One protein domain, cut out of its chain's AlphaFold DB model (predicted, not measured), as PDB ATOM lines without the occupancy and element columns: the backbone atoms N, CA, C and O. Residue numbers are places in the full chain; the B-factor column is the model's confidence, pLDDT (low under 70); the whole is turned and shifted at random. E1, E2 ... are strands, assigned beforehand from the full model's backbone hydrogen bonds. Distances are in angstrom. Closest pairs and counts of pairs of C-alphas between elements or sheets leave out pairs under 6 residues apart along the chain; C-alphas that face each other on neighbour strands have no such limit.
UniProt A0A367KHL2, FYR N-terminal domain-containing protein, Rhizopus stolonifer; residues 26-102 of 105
ATOM      1  N   LYS A  26     148.557 155.403 146.876       94.25
ATOM      2  CA  LYS A  26     148.792 153.964 147.031       94.25
ATOM      3  C   LYS A  26     150.291 153.659 147.129       94.25
ATOM      4  O   LYS A  26     151.043 153.985 146.216       94.25
ATOM      5  N   VAL A  27     150.704 152.989 148.204       91.62
ATOM      6  CA  VAL A  27     152.076 152.513 148.440       91.62
ATOM      7  C   VAL A  27     152.014 151.036 148.826       91.62
ATOM      8  O   VAL A  27     151.577 150.680 149.922       91.62
ATOM      9  N   GLY A  28     152.410 150.153 147.908       91.69
ATOM     10  CA  GLY A  28     152.250 148.708 148.090       91.69
ATOM     11  C   GLY A  28     150.781 148.314 148.303       91.69
ATOM     12  O   GLY A  28     149.916 148.633 147.482       91.69
ATOM     13  N   SER A  29     150.499 147.622 149.409       91.50
ATOM     14  CA  SER A  29     149.150 147.194 149.819       91.50
ATOM     15  C   SER A  29     148.381 148.238 150.638       91.50
ATOM     16  O   SER A  29     147.227 148.001 151.006       91.50
ATOM     17  N   ILE A  30     148.994 149.391 150.922       95.81
ATOM     18  CA  ILE A  30     148.416 150.465 151.732       95.81
ATOM     19  C   ILE A  30     147.952 151.602 150.822       95.81
ATOM     20  O   ILE A  30     148.638 151.990 149.876       95.81
ATOM     21  N   ASN A  31     146.787 152.163 151.127       97.06
ATOM     22  CA  ASN A  31     146.278 153.379 150.514       97.06
ATOM     23  C   ASN A  31     146.221 154.497 151.559       97.06
ATOM     24  O   ASN A  31     145.440 154.425 152.505       97.06
ATOM     25  N   ILE A  32     147.057 155.515 151.402       96.88
ATOM     26  CA  ILE A  32     147.168 156.651 152.316       96.88
ATOM     27  C   ILE A  32     146.110 157.683 151.947       96.88
ATOM     28  O   ILE A  32     146.083 158.159 150.814       96.88
ATOM     29  N   LEU A  33     145.249 158.034 152.899       97.25
ATOM     30  CA  LEU A  33     144.175 159.013 152.724       97.25
ATOM     31  C   LEU A  33     144.525 160.378 153.323       97.25
ATOM     32  O   LEU A  33     144.128 161.395 152.766       97.25
ATOM     33  N   ASP A  34     145.281 160.393 154.422       96.69
ATOM     34  CA  ASP A  34     145.779 161.603 155.084       96.69
ATOM     35  C   ASP A  34     147.174 161.327 155.666       96.69
ATOM     36  O   ASP A  34     147.401 160.252 156.223       96.69
ATOM     37  N   LEU A  35     148.110 162.271 155.530       94.81
ATOM     38  CA  LEU A  35     149.458 162.176 156.109       94.81
ATOM     39  C   LEU A  35     149.503 162.597 157.588       94.81
ATOM     40  O   LEU A  35     150.454 162.251 158.294       94.81
ATOM     41  N   GLY A  36     148.479 163.304 158.062       95.50
ATOM     42  CA  GLY A  36     148.414 163.843 159.410       95.50
ATOM     43  C   GLY A  36     149.462 164.923 159.691       95.50
ATOM     44  O   GLY A  36     150.111 165.464 158.793       95.50
ATOM     45  N   THR A  37     149.638 165.213 160.978       96.06
ATOM     46  CA  THR A  37     150.576 166.219 161.489       96.06
ATOM     47  C   THR A  37     151.608 165.566 162.398       96.06
ATOM     48  O   THR A  37     151.261 164.877 163.359       96.06
ATOM     49  N   VAL A  38     152.888 165.798 162.111       95.69
ATOM     50  CA  VAL A  38     153.999 165.353 162.961       95.69
ATOM     51  C   VAL A  38     154.095 166.258 164.186       95.69
ATOM     52  O   VAL A  38     154.084 167.481 164.056       95.69
ATOM     53  N   VAL A  39     154.232 165.657 165.366       93.62
ATOM     54  CA  VAL A  39     154.484 166.369 166.623       93.62
ATOM     55  C   VAL A  39     155.726 165.815 167.304       93.62
ATOM     56  O   VAL A  39     155.945 164.605 167.327       93.62
ATOM     57  N   ASN A  40     156.529 166.701 167.885       93.44
ATOM     58  CA  ASN A  40     157.701 166.318 168.664       93.44
ATOM     59  C   ASN A  40     157.320 166.161 170.145       93.44
ATOM     60  O   ASN A  40     157.630 167.018 170.968       93.44
ATOM     61  N   ARG A  41     156.553 165.112 170.453       92.69
ATOM     62  CA  ARG A  41     156.125 164.757 171.813       92.69
ATOM     63  C   ARG A  41     156.334 163.266 172.044       92.69
ATOM     64  O   ARG A  41     156.097 162.463 171.134       92.69
ATOM     65  N   ASP A  42     156.720 162.915 173.264       90.62
ATOM     66  CA  ASP A  42     156.864 161.528 173.694       90.62
ATOM     67  C   ASP A  42     155.600 160.718 173.396       90.62
ATOM     68  O   ASP A  42     154.466 161.192 173.512       90.62
ATOM     69  N   GLY A  43     155.796 159.475 172.964       91.25
ATOM     70  CA  GLY A  43     154.701 158.584 172.595       91.25
ATOM     71  C   GLY A  43     154.087 158.839 171.215       91.25
ATOM     72  O   GLY A  43     153.114 158.164 170.891       91.25
ATOM     73  N   PHE A  44     154.632 159.751 170.400       94.38
ATOM     74  CA  PHE A  44     154.250 159.950 168.985       94.38
ATOM     75  C   PHE A  44     155.377 159.637 168.001       94.38
ATOM     76  O   PHE A  44     155.228 159.814 166.794       94.38
ATOM     77  N   HIS A  45     156.502 159.146 168.501       93.00
ATOM     78  CA  HIS A  45     157.596 158.650 167.691       93.00
ATOM     79  C   HIS A  45     158.424 157.644 168.497       93.00
ATOM     80  O   HIS A  45     158.328 157.560 169.721       93.00
ATOM     81  N   THR A  46     159.211 156.865 167.773       90.62
ATOM     82  CA  THR A  46     160.327 156.060 168.272       90.62
ATOM     83  C   THR A  46     161.573 156.490 167.505       90.62
ATOM     84  O   THR A  46     161.492 157.322 166.600       90.62
ATOM     85  N   GLU A  47     162.714 155.866 167.776       90.12
ATOM     86  CA  GLU A  47     163.919 156.054 166.959       90.12
ATOM     87  C   GLU A  47     163.707 155.703 165.474       90.12
ATOM     88  O   GLU A  47     164.435 156.191 164.612       90.12
ATOM     89  N   ARG A  48     162.717 154.850 165.157       90.69
ATOM     90  CA  ARG A  48     162.500 154.306 163.804       90.69
ATOM     91  C   ARG A  48     161.210 154.762 163.129       90.69
ATOM     92  O   ARG A  48     161.101 154.651 161.911       90.69
ATOM     93  N   PHE A  49     160.227 155.239 163.889       92.38
ATOM     94  CA  PHE A  49     158.884 155.514 163.376       92.38
ATOM     95  C   PHE A  49     158.323 156.825 163.908       92.38
ATOM     96  O   PHE A  49     158.526 157.164 165.069       92.38
ATOM     97  N   ILE A  50     157.552 157.514 163.068       94.00
ATOM     98  CA  ILE A  50     156.762 158.692 163.431       94.00
ATOM     99  C   ILE A  50     155.282 158.319 163.322       94.00
ATOM    100  O   ILE A  50     154.853 157.764 162.310       94.00
ATOM    101  N   PHE A  51     154.498 158.653 164.343       95.19
ATOM    102  CA  PHE A  51     153.058 158.419 164.403       95.19
ATOM    103  C   PHE A  51     152.317 159.756 164.310       95.19
ATOM    104  O   PHE A  51     151.904 160.333 165.316       95.19
ATOM    105  N   SER A  52     152.175 160.273 163.088       96.31
ATOM    106  CA  SER A  52     151.529 161.565 162.832       96.31
ATOM    107  C   SER A  52     150.065 161.562 163.264       96.31
ATOM    108  O   SER A  52     149.294 160.685 162.872       96.31
ATOM    109  N   ILE A  53     149.650 162.575 164.019       96.69
ATOM    110  CA  ILE A  53     148.262 162.727 164.469       96.69
ATOM    111  C   ILE A  53     147.367 162.927 163.249       96.69
ATOM    112  O   ILE A  53     147.628 163.794 162.418       96.69
ATOM    113  N   GLY A  54     146.298 162.139 163.142       97.06
ATOM    114  CA  GLY A  54     145.380 162.212 162.012       97.06
ATOM    115  C   GLY A  54     145.881 161.528 160.741       97.06
ATOM    116  O   GLY A  54     145.198 161.638 159.732       97.06
ATOM    117  N   TYR A  55     147.000 160.794 160.775       96.88
ATOM    118  CA  TYR A  55     147.380 159.895 159.682       96.88
ATOM    119  C   TYR A  55     146.258 158.886 159.436       96.88
ATOM    120  O   TYR A  55     145.821 158.231 160.387       96.88
ATOM    121  N   ILE A  56     145.784 158.769 158.191       97.88
ATOM    122  CA  ILE A  56     144.698 157.856 157.813       97.88
ATOM    123  C   ILE A  56     145.155 156.961 156.669       97.88
ATOM    124  O   ILE A  56     145.585 157.443 155.620       97.88
ATOM    125  N   ILE A  57     144.972 155.654 156.840       97.81
ATOM    126  CA  ILE A  57     145.213 154.658 155.797       97.81
ATOM    127  C   ILE A  57     144.028 153.722 155.620       97.81
ATOM    128  O   ILE A  57     143.226 153.513 156.528       97.81
ATOM    129  N   ARG A  58     143.978 153.096 154.449       98.19
ATOM    130  CA  ARG A  58     143.190 151.903 154.167       98.19
ATOM    131  C   ARG A  58     144.101 150.764 153.754       98.19
ATOM    132  O   ARG A  58     145.041 150.964 152.986       98.19
ATOM    133  N   ARG A  59     143.784 149.563 154.217       96.81
ATOM    134  CA  ARG A  59     144.403 148.321 153.746       96.81
ATOM    135  C   ARG A  59     143.362 147.214 153.681       96.81
ATOM    136  O   ARG A  59     142.342 147.289 154.361       96.81
ATOM    137  N   LEU A  60     143.639 146.186 152.891       97.06
ATOM    138  CA  LEU A  60     142.862 144.952 152.942       97.06
ATOM    139  C   LEU A  60     143.303 144.112 154.143       97.06
ATOM    140  O   LEU A  60     144.496 144.020 154.440       97.06
ATOM    141  N   CYS A  61     142.343 143.499 154.825       94.94
ATOM    142  CA  CYS A  61     142.573 142.480 155.844       94.94
ATOM    143  C   CYS A  61     141.527 141.364 155.716       94.94
ATOM    144  O   CYS A  61     140.476 141.604 155.116       94.94
ATOM    145  N   PRO A  62     141.785 140.160 156.250       97.00
ATOM    146  CA  PRO A  62     140.752 139.135 156.368       97.00
ATOM    147  C   PRO A  62     139.532 139.677 157.124       97.00
ATOM    148  O   PRO A  62     139.682 140.454 158.071       97.00
ATOM    149  N   SER A  63     138.335 139.307 156.679       96.69
ATOM    150  CA  SER A  63     137.085 139.665 157.348       96.69
ATOM    151  C   SER A  63     136.889 138.806 158.596       96.69
ATOM    152  O   SER A  63     137.102 137.597 158.573       96.69
ATOM    153  N   ALA A  64     136.443 139.434 159.685       92.75
ATOM    154  CA  ALA A  64     136.028 138.729 160.897       92.75
ATOM    155  C   ALA A  64     134.579 138.203 160.815       92.75
ATOM    156  O   ALA A  64     134.165 137.423 161.666       92.75
ATOM    157  N   VAL A  65     133.807 138.636 159.810       96.00
ATOM    158  CA  VAL A  65     132.408 138.228 159.581       96.00
ATOM    159  C   VAL A  65     132.323 137.104 158.555       96.00
ATOM    160  O   VAL A  65     131.544 136.168 158.712       96.00
ATOM    161  N   TYR A  66     133.126 137.199 157.496       96.56
ATOM    162  CA  TYR A  66     133.113 136.284 156.362       96.56
ATOM    163  C   TYR A  66     134.499 135.636 156.211       96.56
ATOM    164  O   TYR A  66     135.374 136.246 155.596       96.56
ATOM    165  N   PRO A  67     134.711 134.410 156.728       95.19
ATOM    166  CA  PRO A  67     136.037 133.789 156.828       95.19
ATOM    167  C   PRO A  67     136.829 133.719 155.514       95.19
ATOM    168  O   PRO A  67     138.046 133.874 155.516       95.19
ATOM    169  N   ASP A  68     136.134 133.559 154.385       96.94
ATOM    170  CA  ASP A  68     136.752 133.409 153.062       96.94
ATOM    171  C   ASP A  68     136.906 134.736 152.298       96.94
ATOM    172  O   ASP A  68     137.202 134.748 151.100       96.94
ATOM    173  N   LYS A  69     136.661 135.880 152.952       97.38
ATOM    174  CA  LYS A  69     136.679 137.199 152.308       97.38
ATOM    175  C   LYS A  69     137.668 138.150 152.964       97.38
ATOM    176  O   LYS A  69     138.006 138.054 154.140       97.38
ATOM    177  N   TYR A  70     138.072 139.140 152.178       97.31
ATOM    178  CA  TYR A  70     138.789 140.311 152.659       97.31
ATOM    179  C   TYR A  70     137.833 141.496 152.784       97.31
ATOM    180  O   TYR A  70     136.885 141.637 152.013       97.31
ATOM    181  N   THR A  71     138.127 142.374 153.733       97.69
ATOM    182  CA  THR A  71     137.442 143.645 153.959       97.69
ATOM    183  C   THR A  71     138.456 144.786 153.960       97.69
ATOM    184  O   THR A  71     139.668 144.578 154.077       97.69
ATOM    185  N   VAL A  72     137.970 146.014 153.801       97.69
ATOM    186  CA  VAL A  72     138.803 147.212 153.909       97.69
ATOM    187  C   VAL A  72     138.815 147.665 155.361       97.69
ATOM    188  O   VAL A  72     137.782 148.052 155.903       97.69
ATOM    189  N   MET A  73     140.000 147.686 155.963       97.19
ATOM    190  CA  MET A  73     140.228 148.305 157.263       97.19
ATOM    191  C   MET A  73     140.711 149.738 157.063       97.19
ATOM    192  O   MET A  73     141.715 149.964 156.384       97.19
ATOM    193  N   THR A  74     140.010 150.702 157.660       98.00
ATOM    194  CA  THR A  74     140.471 152.089 157.776       98.00
ATOM    195  C   THR A  74     141.121 152.271 159.143       98.00
ATOM    196  O   THR A  74     140.535 151.914 160.162       98.00
ATOM    197  N   THR A  75     142.332 152.822 159.179       97.62
ATOM    198  CA  THR A  75     143.070 153.085 160.421       97.62
ATOM    199  C   THR A  75     143.415 154.556 160.519       97.62
ATOM    200  O   THR A  75     143.897 155.131 159.544       97.62
ATOM    201  N   LYS A  76     143.201 155.148 161.695       97.94
ATOM    202  CA  LYS A  76     143.550 156.534 162.006       97.94
ATOM    203  C   LYS A  76     144.410 156.612 163.261       97.94
ATOM    204  O   LYS A  76     144.074 155.996 164.268       97.94
ATOM    205  N   VAL A  77     145.471 157.415 163.225       97.12
ATOM    206  CA  VAL A  77     146.239 157.760 164.429       97.12
ATOM    207  C   VAL A  77     145.511 158.864 165.200       97.12
ATOM    208  O   VAL A  77     145.204 159.924 164.649       97.12
ATOM    209  N   LEU A  78     145.233 158.617 166.477       96.88
ATOM    210  CA  LEU A  78     144.593 159.549 167.402       96.88
ATOM    211  C   LEU A  78     145.605 160.168 168.367       96.88
ATOM    212  O   LEU A  78     146.605 159.542 168.724       96.88
ATOM    213  N   ASP A  79     145.279 161.369 168.840       95.38
ATOM    214  CA  ASP A  79     145.921 161.987 169.995       95.38
ATOM    215  C   ASP A  79     145.069 161.760 171.252       95.38
ATOM    216  O   ASP A  79     143.983 162.326 171.384       95.38
ATOM    217  N   ARG A  80     145.542 160.898 172.159       92.50
ATOM    218  CA  ARG A  80     144.940 160.654 173.482       92.50
ATOM    219  C   ARG A  80     146.027 160.602 174.555       92.50
ATOM    220  O   ARG A  80     146.193 159.594 175.238       92.50
ATOM    221  N   ASN A  81     146.821 161.670 174.651       88.38
ATOM    222  CA  ASN A  81     148.049 161.800 175.459       88.38
ATOM    223  C   ASN A  81     149.254 161.008 174.919       88.38
ATOM    224  O   ASN A  81     150.387 161.457 175.048       88.38
ATOM    225  N   HIS A  82     149.021 159.868 174.272       90.69
ATOM    226  CA  HIS A  82     149.985 159.139 173.446       90.69
ATOM    227  C   HIS A  82     149.313 158.720 172.132       90.69
ATOM    228  O   HIS A  82     148.086 158.801 172.004       90.69
ATOM    229  N   SER A  83     150.108 158.288 171.153       92.94
ATOM    230  CA  SER A  83     149.566 157.810 169.882       92.94
ATOM    231  C   SER A  83     148.763 156.517 170.071       92.94
ATOM    232  O   SER A  83     149.218 155.549 170.686       92.94
ATOM    233  N   GLN A  84     147.543 156.506 169.537       96.06
ATOM    234  CA  GLN A  84     146.668 155.332 169.504       96.06
ATOM    235  C   GLN A  84     146.138 155.107 168.091       96.06
ATOM    236  O   GLN A  84     145.989 156.054 167.322       96.06
ATOM    237  N   LEU A  85     145.825 153.859 167.756       96.00
ATOM    238  CA  LEU A  85     145.203 153.488 166.491       96.00
ATOM    239  C   LEU A  85     143.712 153.272 166.702       96.00
ATOM    240  O   LEU A  85     143.321 152.449 167.522       96.00
ATOM    241  N   LEU A  86     142.904 153.987 165.930       97.12
ATOM    242  CA  LEU A  86     141.483 153.727 165.753       97.12
ATOM    243  C   LEU A  86     141.297 152.935 164.462       97.12
ATOM    244  O   LEU A  86     141.719 153.398 163.403       97.12
ATOM    245  N   MET A  87     140.668 151.769 164.540       96.81
ATOM    246  CA  MET A  87     140.460 150.873 163.407       96.81
ATOM    247  C   MET A  87     138.975 150.575 163.222       96.81
ATOM    248  O   MET A  87     138.280 150.219 164.172       96.81
ATOM    249  N   THR A  88     138.511 150.694 161.981       97.19
ATOM    250  CA  THR A  88     137.166 150.296 161.555       97.19
ATOM    251  C   THR A  88     137.255 149.423 160.313       97.19
ATOM    252  O   THR A  88     138.151 149.604 159.483       97.19
ATOM    253  N   THR A  89     136.333 148.477 160.176       97.44
ATOM    254  CA  THR A  89     136.241 147.583 159.018       97.44
ATOM    255  C   THR A  89     134.968 147.881 158.229       97.44
ATOM    256  O   THR A  89     133.928 148.213 158.794       97.44
ATOM    257  N   ALA A  90     135.050 147.827 156.899       96.94
ATOM    258  CA  ALA A  90     133.954 148.240 156.017       96.94
ATOM    259  C   ALA A  90     132.735 147.299 156.045       96.94
ATOM    260  O   ALA A  90     131.637 147.701 155.681       96.94
ATOM    261  N   ASP A  91     132.933 146.054 156.462       96.69
ATOM    262  CA  ASP A  91     131.923 145.004 156.611       96.69
ATOM    263  C   ASP A  91     131.251 144.995 157.991       96.69
ATOM    264  O   ASP A  91     130.313 144.231 158.204       96.69
ATOM    265  N   GLN A  92     131.703 145.840 158.923       94.81
ATOM    266  CA  GLN A  92     131.073 146.046 160.230       94.81
ATOM    267  C   GLN A  92     131.001 147.547 160.568       94.81
ATOM    268  O   GLN A  92     131.592 147.981 161.559       94.81
ATOM    269  N   PRO A  93     130.307 148.366 159.752       91.56
ATOM    270  CA  PRO A  93     130.299 149.821 159.918       91.56
ATOM    271  C   PRO A  93     129.640 150.286 161.226       91.56
ATOM    272  O   PRO A  93     130.027 151.328 161.751       91.56
ATOM    273  N   ASP A  94     128.695 149.508 161.758       93.44
ATOM    274  CA  ASP A  94     127.922 149.850 162.959       93.44
ATOM    275  C   ASP A  94     128.576 149.362 164.263       93.44
ATOM    276  O   ASP A  94     128.135 149.707 165.361       93.44
ATOM    277  N   ASN A  95     129.644 148.564 164.168       90.94
ATOM    278  CA  ASN A  95     130.350 148.081 165.347       90.94
ATOM    279  C   ASN A  95     131.198 149.184 165.979       90.94
ATOM    280  O   ASN A  95     131.723 150.077 165.312       90.94
ATOM    281  N   THR A  96     131.399 149.075 167.294       91.25
ATOM    282  CA  THR A  96     132.329 149.959 167.996       91.25
ATOM    283  C   THR A  96     133.737 149.810 167.404       91.25
ATOM    284  O   THR A  96     134.248 148.690 167.332       91.25
ATOM    285  N   PRO A  97     134.387 150.916 166.998       93.69
ATOM    286  CA  PRO A  97     135.748 150.879 166.486       93.69
ATOM    287  C   PRO A  97     136.733 150.271 167.486       93.69
ATOM    288  O   PRO A  97     136.656 150.525 168.690       93.69
ATOM    289  N   ILE A  98     137.722 149.546 166.978       94.31
ATOM    290  CA  ILE A  98     138.798 148.999 167.807       94.31
ATOM    291  C   ILE A  98     139.807 150.114 168.077       94.31
ATOM    292  O   ILE A  98     140.289 150.764 167.147       94.31
ATOM    293  N   VAL A  99     140.156 150.319 169.348       95.69
ATOM    294  CA  VAL A  99     141.206 151.253 169.767       95.69
ATOM    295  C   VAL A  99     142.352 150.471 170.393       95.69
ATOM    296  O   VAL A  99     142.134 149.693 171.316       95.69
ATOM    297  N   SER A 100     143.572 150.690 169.909       93.44
ATOM    298  CA  SER A 100     144.780 150.042 170.432       93.44
ATOM    299  C   SER A 100     145.893 151.053 170.663       93.44
ATOM    300  O   SER A 100     146.065 151.993 169.885       93.44
ATOM    301  N   SER A 101     146.711 150.824 171.692       89.19
ATOM    302  CA  SER A 101     148.020 151.466 171.796       89.19
ATOM    303  C   SER A 101     148.929 150.984 170.667       89.19
ATOM    304  O   SER A 101     148.850 149.825 170.249       89.19
ATOM    305  N   ILE A 102     149.804 151.862 170.182       81.25
ATOM    306  CA  ILE A 102     150.859 151.468 169.246       81.25
ATOM    307  C   ILE A 102     151.922 150.668 170.018       81.25
ATOM    308  O   ILE A 102     152.272 151.082 171.128       81.25
TER     309      ILE A 102
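AT A GLANCE: This is residues 26 to 102 of the 105 residues of the protein "FYR N-terminal domain-containing protein" of Rhizopus stolonifer (UniProt A0A367KHL2). One strongly twisted sheet of five strands side by side, E1 to E5 in chain order, makes the body, with a long loop, residues 35 to 55, between E1 and E2. It is a meander, each strand the antiparallel neighbour of the one before. The printed part has 77 residues, 35 in named strands, under half; it is all strand, with no named helix. It is only just compact, close to loose, with radius of gyration of the C-alphas 13.5 A and spans of 41 by 27 by 19 A.

HOW THE PARTS SIT: E3, residues 70 to 80, and E2, residues 56 to 62, form a hairpin at 141 degrees, N 59 and O 73 within hydrogen-bond range at 3.0 A. E3 and E4, residues 82 to 89, form another at 155 degrees, N 76 to O 86 2.9 A. Edge strand E1, residues 30 to 34, is antiparallel to E2, N 31 to O 58 2.8 A; edge strand E5, residues 98 to 101, to E4, N 87 to O 98 2.8 A.

IN THESE COORDINATES: E3 spans 29.8 A, E4 23.0 A, E2 19.2 A, E1 11.9 A and E5 10.3 A. C-alpha 30 is at (148.416, 150.465, 151.732), C-alpha 101 at (148.020, 151.466, 171.796).

THE WHOLE: The C-alphas of Asn 40 and Asp 68, the farthest apart, are 42.0 A apart. The printed part has no cut, and no printed residue is under pLDDT 70.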